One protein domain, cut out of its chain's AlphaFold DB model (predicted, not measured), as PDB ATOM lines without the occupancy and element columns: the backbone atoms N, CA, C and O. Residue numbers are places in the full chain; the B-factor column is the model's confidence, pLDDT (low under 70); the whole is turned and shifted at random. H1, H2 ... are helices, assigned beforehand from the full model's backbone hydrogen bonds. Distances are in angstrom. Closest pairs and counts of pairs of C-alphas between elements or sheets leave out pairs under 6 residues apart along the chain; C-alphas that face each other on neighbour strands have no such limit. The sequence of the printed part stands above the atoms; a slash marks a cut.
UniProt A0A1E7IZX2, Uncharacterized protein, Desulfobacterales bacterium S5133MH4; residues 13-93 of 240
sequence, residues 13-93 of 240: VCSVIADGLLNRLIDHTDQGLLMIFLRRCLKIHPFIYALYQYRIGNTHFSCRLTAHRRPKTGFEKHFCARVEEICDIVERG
ATOM      1  N   VAL A  13     108.375 143.244 105.190       36.38
ATOM      2  CA  VAL A  13     107.696 143.876 104.046       36.38
ATOM      3  C   VAL A  13     108.712 144.477 103.067       36.38
ATOM      4  O   VAL A  13     108.606 144.244 101.866       36.38
ATOM      5  N   CYS A  14     109.757 145.152 103.560       34.09
ATOM      6  CA  CYS A  14     110.831 145.659 102.703       34.09
ATOM      7  C   CYS A  14     111.633 144.544 102.015       34.09
ATOM      8  O   CYS A  14     112.020 144.730 100.865       34.09
ATOM      9  N   SER A  15     111.864 143.389 102.661       48.78
ATOM     10  CA  SER A  15     112.571 142.275 102.006       48.78
ATOM     11  C   SER A  15     111.726 141.639 100.901       48.78
ATOM     12  O   SER A  15     112.241 141.416  99.816       48.78
ATOM     13  N   VAL A  16     110.422 141.440 101.122       48.44
ATOM     14  CA  VAL A  16     109.508 140.871 100.114       48.44
ATOM     15  C   VAL A  16     109.356 141.802  98.908       48.44
ATOM     16  O   VAL A  16     109.364 141.344  97.767       48.44
ATOM     17  N   ILE A  17     109.263 143.115  99.138       54.25
ATOM     18  CA  ILE A  17     109.200 144.111  98.059       54.25
ATOM     19  C   ILE A  17     110.532 144.175  97.300       54.25
ATOM     20  O   ILE A  17     110.528 144.216  96.069       54.25
ATOM     21  N   ALA A  18     111.668 144.134  98.005       56.97
ATOM     22  CA  ALA A  18     112.990 144.107  97.383       56.97
ATOM     23  C   ALA A  18     113.212 142.830  96.558       56.97
ATOM     24  O   ALA A  18     113.707 142.915  95.435       56.97
ATOM     25  N   ASP A  19     112.790 141.667  97.060       58.88
ATOM     26  CA  ASP A  19     112.856 140.395  96.340       58.88
ATOM     27  C   ASP A  19     111.938 140.387  95.114       58.88
ATOM     28  O   ASP A  19     112.351 139.949  94.041       58.88
ATOM     29  N   GLY A  20     110.726 140.936  95.235       63.50
ATOM     30  CA  GLY A  20     109.786 141.084  94.125       63.50
ATOM     31  C   GLY A  20     110.300 142.012  93.023       63.50
ATOM     32  O   GLY A  20     110.197 141.677  91.843       63.50
ATOM     33  N   LEU A  21     110.893 143.156  93.383       66.81
ATOM     34  CA  LEU A  21     111.520 144.080  92.432       66.81
ATOM     35  C   LEU A  21     112.729 143.429  91.751       66.81
ATOM     36  O   LEU A  21     112.877 143.506  90.533       66.81
ATOM     37  N   LEU A  22     113.580 142.761  92.531       64.75
ATOM     38  CA  LEU A  22     114.783 142.115  92.028       64.75
ATOM     39  C   LEU A  22     114.442 140.970  91.065       64.75
ATOM     40  O   LEU A  22     115.088 140.844  90.030       64.75
ATOM     41  N   ASN A  23     113.384 140.205  91.340       67.69
ATOM     42  CA  ASN A  23     112.886 139.170  90.435       67.69
ATOM     43  C   ASN A  23     112.376 139.748  89.108       67.69
ATOM     44  O   ASN A  23     112.717 139.209  88.058       67.69
ATOM     45  N   ARG A  24     111.647 140.874  89.124       65.50
ATOM     46  CA  ARG A  24     111.238 141.556  87.880       65.50
ATOM     47  C   ARG A  24     112.426 142.109  87.094       65.50
ATOM     48  O   ARG A  24     112.412 142.088  85.876       65.50
ATOM     49  N   LEU A  25     113.467 142.586  87.778       65.81
ATOM     50  CA  LEU A  25     114.685 143.092  87.130       65.81
ATOM     51  C   LEU A  25     115.510 141.995  86.442       65.81
ATOM     52  O   LEU A  25     116.252 142.297  85.498       65.81
ATOM     53  N   ILE A  26     115.429 140.763  86.951       65.38
ATOM     54  CA  ILE A  26     116.087 139.568  86.403       65.38
ATOM     55  C   ILE A  26     115.335 139.036  85.187       65.38
ATOM     56  O   ILE A  26     115.970 138.521  84.271       65.38
ATOM     57  N   ASP A  27     114.009 139.177  85.157       65.88
ATOM     58  CA  ASP A  27     113.215 138.751  84.014       65.88
ATOM     59  C   ASP A  27     113.608 139.562  82.763       65.88
ATOM     60  O   ASP A  27     113.472 140.785  82.697       65.88
ATOM     61  N   HIS A  28     114.192 138.881  81.775       59.22
ATOM     62  CA  HIS A  28     114.756 139.506  80.574       59.22
ATOM     63  C   HIS A  28     113.689 139.963  79.569       59.22
ATOM     64  O   HIS A  28     114.036 140.538  78.536       59.22
ATOM     65  N   THR A  29     112.417 139.709  79.870       54.56
ATOM     66  CA  THR A  29     111.264 140.095  79.054       54.56
ATOM     67  C   THR A  29     110.899 141.576  79.182       54.56
ATOM     68  O   THR A  29     110.325 142.132  78.249       54.56
ATOM     69  N   ASP A  30     111.289 142.252  80.270       56.25
ATOM     70  CA  ASP A  30     110.980 143.669  80.491       56.25
ATOM     71  C   ASP A  30     112.181 144.572  80.134       56.25
ATOM     72  O   ASP A  30     113.084 144.825  80.939       56.25
ATOM     73  N   GLN A  31     112.223 145.032  78.878       63.81
ATOM     74  CA  GLN A  31     113.219 145.996  78.375       63.81
ATOM     75  C   GLN A  31     112.733 147.455  78.423       63.81
ATOM     76  O   GLN A  31     113.316 148.323  77.769       63.81
ATOM     77  N   GLY A  32     111.684 147.759  79.194       72.75
ATOM     78  CA  GLY A  32     111.183 149.126  79.324       72.75
ATOM     79  C   GLY A  32     112.258 150.112  79.810       72.75
ATOM     80  O   GLY A  32     113.132 149.773  80.613       72.75
ATOM     81  N   LEU A  33     112.171 151.372  79.369       70.75
ATOM     82  CA  LEU A  33     113.078 152.460  79.782       70.75
ATOM     83  C   LEU A  33     113.205 152.579  81.313       70.75
ATOM     84  O   LEU A  33     114.294 152.835  81.829       70.75
ATOM     85  N   LEU A  34     112.113 152.320  82.040       72.25
ATOM     86  CA  LEU A  34     112.082 152.277  83.501       72.25
ATOM     87  C   LEU A  34     113.014 151.197  84.072       72.25
ATOM     88  O   LEU A  34     113.761 151.471  85.007       72.25
ATOM     89  N   MET A  35     113.028 149.993  83.496       69.88
ATOM     90  CA  MET A  35     113.899 148.902  83.944       69.88
ATOM     91  C   MET A  35     115.372 149.183  83.648       69.88
ATOM     92  O   MET A  35     116.240 148.880  84.469       69.88
ATOM     93  N   ILE A  36     115.671 149.828  82.518       71.38
ATOM     94  CA  ILE A  36     117.030 150.292  82.196       71.38
ATOM     95  C   ILE A  36     117.490 151.339  83.217       71.38
ATOM     96  O   ILE A  36     118.614 151.264  83.723       71.38
ATOM     97  N   PHE A  37     116.619 152.292  83.552       74.94
ATOM     98  CA  PHE A  37     116.890 153.309  84.562       74.94
ATOM     99  C   PHE A  37     117.100 152.688  85.948       74.94
ATOM    100  O   PHE A  37     118.124 152.938  86.580       74.94
ATOM    101  N   LEU A  38     116.216 151.785  86.380       73.19
ATOM    102  CA  LEU A  38     116.343 151.068  87.649       73.19
ATOM    103  C   LEU A  38     117.653 150.272  87.719       73.19
ATOM    104  O   LEU A  38     118.370 150.378  88.711       73.19
ATOM    105  N   ARG A  39     118.049 149.561  86.653       72.06
ATOM    106  CA  ARG A  39     119.352 148.867  86.578       72.06
ATOM    107  C   ARG A  39     120.539 149.818  86.732       72.06
ATOM    108  O   ARG A  39     121.551 149.438  87.323       72.06
ATOM    109  N   ARG A  40     120.439 151.051  86.223       75.06
ATOM    110  CA  ARG A  40     121.458 152.094  86.426       75.06
ATOM    111  C   ARG A  40     121.461 152.604  87.866       75.06
ATOM    112  O   ARG A  40     122.541 152.732  88.435       75.06
ATOM    113  N   CYS A  41     120.297 152.800  88.480       75.75
ATOM    114  CA  CYS A  41     120.186 153.196  89.884       75.75
ATOM    115  C   CYS A  41     120.715 152.124  90.848       75.75
ATOM    116  O   CYS A  41     121.312 152.468  91.862       75.75
ATOM    117  N   LEU A  42     120.589 150.830  90.526       75.69
ATOM    118  CA  LEU A  42     121.146 149.753  91.360       75.69
ATOM    119  C   LEU A  42     122.664 149.872  91.523       75.69
ATOM    120  O   LEU A  42     123.172 149.552  92.595       75.69
ATOM    121  N   LYS A  43     123.380 150.392  90.512       74.69
ATOM    122  CA  LYS A  43     124.834 150.631  90.581       74.69
ATOM    123  C   LYS A  43     125.229 151.586  91.713       74.69
ATOM    124  O   LYS A  43     126.365 151.527  92.170       74.69
ATOM    125  N   ILE A  44     124.302 152.429  92.175       78.12
ATOM    126  CA  ILE A  44     124.518 153.385  93.269       78.12
ATOM    127  C   ILE A  44     124.685 152.658  94.606       78.12
ATOM    128  O   ILE A  44     125.430 153.130  95.460       78.12
ATOM    129  N   HIS A  45     124.039 151.499  94.795       81.00
ATOM    130  CA  HIS A  45     124.179 150.697  96.009       81.00
ATOM    131  C   HIS A  45     124.984 149.418  95.727       81.00
ATOM    132  O   HIS A  45     124.413 148.395  95.329       81.00
ATOM    133  N   PRO A  46     126.306 149.402  95.995       79.31
ATOM    134  CA  PRO A  46     127.182 148.366  95.454       79.31
ATOM    135  C   PRO A  46     126.857 146.946  95.943       79.31
ATOM    136  O   PRO A  46     127.091 145.992  95.213       79.31
ATOM    137  N   PHE A  47     126.263 146.786  97.133       83.81
ATOM    138  CA  PHE A  47     125.804 145.472  97.608       83.81
ATOM    139  C   PHE A  47     124.585 144.948  96.842       83.81
ATOM    140  O   PHE A  47     124.539 143.780  96.476       83.81
ATOM    141  N   ILE A  48     123.603 145.814  96.574       83.12
ATOM    142  CA  ILE A  48     122.389 145.401  95.859       83.12
ATOM    143  C   ILE A  48     122.768 145.117  94.404       83.12
ATOM    144  O   ILE A  48     122.286 144.155  93.812       83.12
ATOM    145  N   TYR A  49     123.699 145.897  93.850       86.19
ATOM    146  CA  TYR A  49     124.268 145.612  92.543       86.19
ATOM    147  C   TYR A  49     125.022 144.278  92.510       86.19
ATOM    148  O   TYR A  49     124.817 143.507  91.578       86.19
ATOM    149  N   ALA A  50     125.826 143.958  93.529       87.06
ATOM    150  CA  ALA A  50     126.488 142.658  93.629       87.06
ATOM    151  C   ALA A  50     125.478 141.500  93.697       87.06
ATOM    152  O   ALA A  50     125.637 140.510  92.983       87.06
ATOM    153  N   LEU A  51     124.404 141.648  94.482       85.06
ATOM    154  CA  LEU A  51     123.314 140.673  94.565       85.06
ATOM    155  C   LEU A  51     122.612 140.483  93.214       85.06
ATOM    156  O   LEU A  51     122.367 139.353  92.796       85.06
ATOM    157  N   TYR A  52     122.330 141.575  92.505       84.06
ATOM    158  CA  TYR A  52     121.767 141.530  91.156       84.06
ATOM    159  C   TYR A  52     122.692 140.792  90.178       84.06
ATOM    160  O   TYR A  52     122.242 139.889  89.480       84.06
ATOM    161  N   GLN A  53     123.984 141.132  90.167       86.62
ATOM    162  CA  GLN A  53     124.991 140.509  89.299       86.62
ATOM    163  C   GLN A  53     125.130 139.010  89.574       86.62
ATOM    164  O   GLN A  53     125.193 138.213  88.641       86.62
ATOM    165  N   TYR A  54     125.089 138.619  90.847       87.50
ATOM    166  CA  TYR A  54     125.067 137.219  91.247       87.50
ATOM    167  C   TYR A  54     123.822 136.496  90.718       87.50
ATOM    168  O   TYR A  54     123.941 135.438  90.106       87.50
ATOM    169  N   ARG A  55     122.628 137.087  90.876       82.88
ATOM    170  CA  ARG A  55     121.369 136.471  90.424       82.88
ATOM    171  C   ARG A  55     121.264 136.312  88.905       82.88
ATOM    172  O   ARG A  55     120.651 135.351  88.459       82.88
ATOM    173  N   ILE A  56     121.875 137.194  88.114       83.12
ATOM    174  CA  ILE A  56     121.941 137.030  86.647       83.12
ATOM    175  C   ILE A  56     123.051 136.061  86.193       83.12
ATOM    176  O   ILE A  56     123.227 135.854  84.995       83.12
ATOM    177  N   GLY A  57     123.808 135.476  87.128       83.06
ATOM    178  CA  GLY A  57     124.865 134.500  86.851       83.06
ATOM    179  C   GLY A  57     126.250 135.096  86.585       83.06
ATOM    180  O   GLY A  57     127.163 134.361  86.224       83.06
ATOM    181  N   ASN A  58     126.448 136.402  86.779       88.38
ATOM    182  CA  ASN A  58     127.754 137.049  86.644       88.38
ATOM    183  C   ASN A  58     128.540 136.969  87.967       88.38
ATOM    184  O   ASN A  58     128.757 137.970  88.660       88.38
ATOM    185  N   THR A  59     128.917 135.746  88.345       88.81
ATOM    186  CA  THR A  59     129.523 135.408  89.643       88.81
ATOM    187  C   THR A  59     130.860 136.107  89.866       88.81
ATOM    188  O   THR A  59     131.031 136.742  90.903       88.81
ATOM    189  N   HIS A  60     131.756 136.104  88.877       90.75
ATOM    190  CA  HIS A  60     133.063 136.764  88.972       90.75
ATOM    191  C   HIS A  60     132.939 138.275  89.227       90.75
ATOM    192  O   HIS A  60     133.621 138.849  90.078       90.75
ATOM    193  N   PHE A  61     132.017 138.945  88.532       90.62
ATOM    194  CA  PHE A  61     131.799 140.373  88.740       90.62
ATOM    195  C   PHE A  61     131.149 140.668  90.096       90.62
ATOM    196  O   PHE A  61     131.528 141.638  90.751       90.62
ATOM    197  N   SER A  62     130.221 139.820  90.550       90.50
ATOM    198  CA  SER A  62     129.688 139.908  91.912       90.50
ATOM    199  C   SER A  62     130.795 139.751  92.959       90.50
ATOM    200  O   SER A  62     130.905 140.594  93.848       90.50
ATOM    201  N   CYS A  63     131.683 138.767  92.783       91.50
ATOM    202  CA  CYS A  63     132.812 138.501  93.672       91.50
ATOM    203  C   CYS A  63     133.756 139.704  93.770       91.50
ATOM    204  O   CYS A  63     134.099 140.153  94.863       91.50
ATOM    205  N   ARG A  64     134.097 140.325  92.636       92.25
ATOM    206  CA  ARG A  64     134.900 141.559  92.612       92.25
ATOM    207  C   ARG A  64     134.249 142.712  93.376       92.25
ATOM    208  O   ARG A  64     134.949 143.466  94.052       92.25
ATOM    209  N   LEU A  65     132.927 142.866  93.271       90.38
ATOM    210  CA  LEU A  65     132.183 143.905  93.991       90.38
ATOM    211  C   LEU A  65     132.139 143.649  95.505       90.38
ATOM    212  O   LEU A  65     132.056 144.608  96.279       90.38
ATOM    213  N   THR A  66     132.187 142.387  95.938       90.75
ATOM    214  CA  THR A  66     132.157 142.000  97.355       90.75
ATOM    215  C   THR A  66     133.538 141.868  97.997       90.75
ATOM    216  O   THR A  66     133.625 142.048  99.207       90.75
ATOM    217  N   ALA A  67     134.609 141.651  97.226       87.06
ATOM    218  CA  ALA A  67     135.956 141.325  97.722       87.06
ATOM    219  C   ALA A  67     136.524 142.311  98.761       87.06
ATOM    220  O   ALA A  67     137.179 141.911  99.715       87.06
ATOM    221  N   HIS A  68     136.247 143.607  98.606       82.31
ATOM    222  CA  HIS A  68     136.784 144.652  99.489       82.31
ATOM    223  C   HIS A  68     135.730 145.226 100.447       82.31
ATOM    224  O   HIS A  68     135.977 146.205 101.156       82.31
ATOM    225  N   ARG A  69     134.517 144.660 100.463       80.88
ATOM    226  CA  ARG A  69     133.423 145.152 101.301       80.88
ATOM    227  C   ARG A  69     133.471 144.522 102.682       80.88
ATOM    228  O   ARG A  69     133.528 143.308 102.823       80.88
ATOM    229  N   ARG A  70     133.311 145.355 103.711       84.56
ATOM    230  CA  ARG A  70     133.028 144.876 105.069       84.56
ATOM    231  C   ARG A  70     131.520 144.637 105.222       84.56
ATOM    232  O   ARG A  70     130.771 145.615 105.144       84.56
ATOM    233  N   PRO A  71     131.062 143.384 105.406       85.44
ATOM    234  CA  PRO A  71     129.646 143.092 105.593       85.44
ATOM    235  C   PRO A  71     129.153 143.688 106.915       85.44
ATOM    236  O   PRO A  71     129.786 143.528 107.957       85.44
ATOM    237  N   LYS A  72     128.014 144.380 106.874       85.12
ATOM    238  CA  LYS A  72     127.389 145.029 108.039       85.12
ATOM    239  C   LYS A  72     126.359 144.145 108.731       85.12
ATOM    240  O   LYS A  72     126.020 144.381 109.886       85.12
ATOM    241  N   THR A  73     125.827 143.154 108.022       86.00
ATOM    242  CA  THR A  73     124.771 142.264 108.517       86.00
ATOM    243  C   THR A  73     125.177 140.801 108.358       86.00
ATOM    244  O   THR A  73     126.033 140.473 107.536       86.00
ATOM    245  N   GLY A  74     124.541 139.902 109.119       77.94
ATOM    246  CA  GLY A  74     124.751 138.457 108.958       77.94
ATOM    247  C   GLY A  74     124.434 137.981 107.538       77.94
ATOM    248  O   GLY A  74     125.194 137.209 106.965       77.94
ATOM    249  N   PHE A  75     123.379 138.529 106.928       80.62
ATOM    250  CA  PHE A  75     123.033 138.258 105.534       80.62
ATOM    251  C   PHE A  75     124.148 138.667 104.565       80.62
ATOM    252  O   PHE A  75     124.552 137.865 103.729       80.62
ATOM    253  N   GLU A  76     124.683 139.885 104.698       83.31
ATOM    254  CA  GLU A  76     125.799 140.348 103.863       83.31
ATOM    255  C   GLU A  76     127.029 139.451 104.027       83.31
ATOM    256  O   GLU A  76     127.683 139.129 103.041       83.31
ATOM    257  N   LYS A  77     127.317 139.006 105.256       85.56
ATOM    258  CA  LYS A  77     128.434 138.100 105.541       85.56
ATOM    259  C   LYS A  77     128.262 136.755 104.832       85.56
ATOM    260  O   LYS A  77     129.188 136.310 104.164       85.56
ATOM    261  N   HIS A  78     127.086 136.137 104.949       84.31
ATOM    262  CA  HIS A  78     126.781 134.877 104.266       84.31
ATOM    263  C   HIS A  78     126.807 135.029 102.746       84.31
ATOM    264  O   HIS A  78     127.367 134.179 102.063       84.31
ATOM    265  N   PHE A  79     126.256 136.122 102.220       87.12
ATOM    266  CA  PHE A  79     126.272 136.396 100.790       87.12
ATOM    267  C   PHE A  79     127.698 136.539 100.248       87.12
ATOM    268  O   PHE A  79     128.029 135.869  99.277       87.12
ATOM    269  N   CYS A  80     128.550 137.357 100.875       88.69
ATOM    270  CA  CYS A  80     129.936 137.524 100.429       88.69
ATOM    271  C   CYS A  80     130.693 136.190 100.434       88.69
ATOM    272  O   CYS A  80     131.313 135.857  99.428       88.69
ATOM    273  N   ALA A  81     130.572 135.408 101.514       89.25
ATOM    274  CA  ALA A  81     131.193 134.086 101.606       89.25
ATOM    275  C   ALA A  81     130.682 133.133 100.513       89.25
ATOM    276  O   ALA A  81     131.464 132.429  99.886       89.25
ATOM    277  N   ARG A  82     129.371 133.146 100.237       89.44
ATOM    278  CA  ARG A  82     128.764 132.284  99.218       89.44
ATOM    279  C   ARG A  82     129.199 132.650  97.800       89.44
ATOM    280  O   ARG A  82     129.423 131.766  96.980       89.44
ATOM    281  N   VAL A  83     129.288 133.944  97.495       90.56
ATOM    282  CA  VAL A  83     129.753 134.429  96.189       90.56
ATOM    283  C   VAL A  83     131.211 134.042  95.962       90.56
ATOM    284  O   VAL A  83     131.538 133.577  94.873       90.56
ATOM    285  N   GLU A  84     132.057 134.215  96.977       91.00
ATOM    286  CA  GLU A  84     133.469 133.832  96.937       91.00
ATOM    287  C   GLU A  84     133.628 132.325  96.713       91.00
ATOM    288  O   GLU A  84     134.294 131.920  95.765       91.00
ATOM    289  N   GLU A  85     132.925 131.502  97.496       90.56
ATOM    290  CA  GLU A  85     132.915 130.042  97.353       90.56
ATOM    291  C   GLU A  85     132.484 129.605  95.945       90.56
ATOM    292  O   GLU A  85     133.122 128.763  95.322       90.56
ATOM    293  N   ILE A  86     131.406 130.182  95.407       90.44
ATOM    294  CA  ILE A  86     130.939 129.837  94.059       90.44
ATOM    295  C   ILE A  86     131.941 130.278  92.996       90.44
ATOM    296  O   ILE A  86     132.132 129.551  92.025       90.44
ATOM    297  N   CYS A  87     132.548 131.457  93.142       90.50
ATOM    298  CA  CYS A  87     133.571 131.924  92.212       90.50
ATOM    299  C   CYS A  87     134.752 130.948  92.192       90.50
ATOM    300  O   CYS A  87     135.165 130.517  91.120       90.50
ATOM    301  N   ASP A  88     135.204 130.524  93.373       90.00
ATOM    302  CA  ASP A  88     136.282 129.553  93.538       90.00
ATOM    303  C   ASP A  88     135.941 128.203  92.891       90.00
ATOM    304  O   ASP A  88     136.714 127.696  92.084       90.00
ATOM    305  N   ILE A  89     134.742 127.667  93.145       91.25
ATOM    306  CA  ILE A  89     134.274 126.407  92.544       91.25
ATOM    307  C   ILE A  89     134.183 126.506  91.017       91.25
ATOM    308  O   ILE A  89     134.489 125.543  90.316       91.25
ATOM    309  N   VAL A  90     133.735 127.642  90.482       88.56
ATOM    310  CA  VAL A  90     133.618 127.838  89.029       88.56
ATOM    311  C   VAL A  90     134.994 127.943  88.371       88.56
ATOM    312  O   VAL A  90     135.168 127.435  87.266       88.56
ATOM    313  N   GLU A  91     135.963 128.578  89.029       88.94
ATOM    314  CA  GLU A  91     137.304 128.800  88.479       88.94
ATOM    315  C   GLU A  91     138.238 127.604  88.663       88.94
ATOM    316  O   GLU A  91     138.973 127.243  87.746       88.94
ATOM    317  N   ARG A  92     138.225 126.994  89.848       90.06
ATOM    318  CA  ARG A  92     139.148 125.923  90.242       90.06
ATOM    319  C   ARG A  92     138.517 124.538  90.178       90.06
ATOM    320  O   ARG A  92     139.220 123.540  90.303       90.06
ATOM    321  N   GLY A  93     137.208 124.474  89.953       86.50
ATOM    322  CA  GLY A  93     136.440 123.244  90.043       86.50
ATOM    323  C   GLY A  93     136.083 122.895  91.487       86.50
ATOM    324  O   GLY A  93     136.625 123.427  92.455       86.50
TER     325      GLY A  93
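What this domain is: This is residues 13 to 93 of the 240 residues of an uncharacterized protein of Desulfobacterales bacterium S5133MH4 (UniProt A0A1E7IZX2). What would one see first in these coordinates? H3 stands in the middle, with H4 folded back beside it as a helical hairpin and the longest helix, H5, packed across H4 at the far side from H1 and H2. Those two lie at the other end of the long axis, loosely joined: H1 packs on H3 near its own last turns, H2 stays only near H1 and H3, and residues 29 to 34, which lead into H2, stick out. What is it made of, and how large is it? The printed part has 81 residues with five named helices, H1, H2, H3, H4 and H5 in that order along the chain, and no named strand; the class is all helix. By its radius of gyration of the C-alphas, 13.3 A, the whole is compact, and the C-alphas span 37 by 27 by 20 A along their three main axes.

How they stand to each other: What does the first helix meet? H1, residues 13 to 26, only just touches H3, residues 46 to 55, with 3 pairs of C-alphas within 8 A, and it does so with residues 22 to 26 alone. Their closest C-alphas are those of Leu 22 and Tyr 52, 7.1 A apart, and they run the same way at a steep tilt of 57 degrees. How does the second helix stand to these two? H2, residues 33 to 42, is close to H1 but not clearly touching, with the closest C-alphas, those of Leu 25 and Met 35, 6.7 A apart. It is also close to H3 but not clearly touching, with the closest C-alphas, those of Leu 42 and Tyr 49, 5.3 A apart. H2 runs opposite ways to each of them, at a steep tilt of 61 degrees in both cases. What follows H3? H3 and H4, residues 59 to 66, form a hairpin and touch, opposite ways at a shallow tilt of 16 degrees, with the closest C-alphas, those of Ala 50 and Ser 62, 4.6 A apart. H4 forms a second hairpin with H5, residues 74 to 92, which touches it with residues 80 to 87 alone; they run opposite ways at a steep tilt of 41 degrees, and their closest C-alphas, those of Cys 63 and Val 83, are 5.7 A apart. H3 and H5 are close but not clearly touching, with the closest C-alphas, those of Tyr 54 and Val 83, 7.4 A apart. Which helices stay apart, and how are the backbones? H1 and H2 are each apart from H4 and H5. The helix packing is only just mostly crossed: of 3 pairs that touch, 1 is at a shallow tilt. In H1, H2, H3, H4 and H5 every O i to N i+4 pair is within hydrogen-bond range.

Where its parts are: Where does H1 begin, and how long is it? C-alpha 13 is at (107.696, 143.876, 104.046), and H1 measures 20.0 A from first to last C-alpha. How long are H2, H3 and H4? They measure 14.4 A, 14.2 A and 10.5 A; H3 begins with C-alpha 46 at (127.182, 148.366, 95.454). Where does H5 end? H5 is 26.7 A long and ends with C-alpha 92 at (139.148, 125.923, 90.242).

The domain as a whole: How far does it reach? The two C-alphas farthest apart are those of Leu 33 and Gly 93, 38.8 A. Is there a cut or a long link? The printed part has no cut and no long link: those from H2 to H3 and from H3 to H4 are tight, and those from H1 to H2 and from H4 to H5 are short. Where is confidence low? The mean pLDDT of the printed part is 77.9, and residues 13 to 31 and residue 35 of this predicted model are under 70.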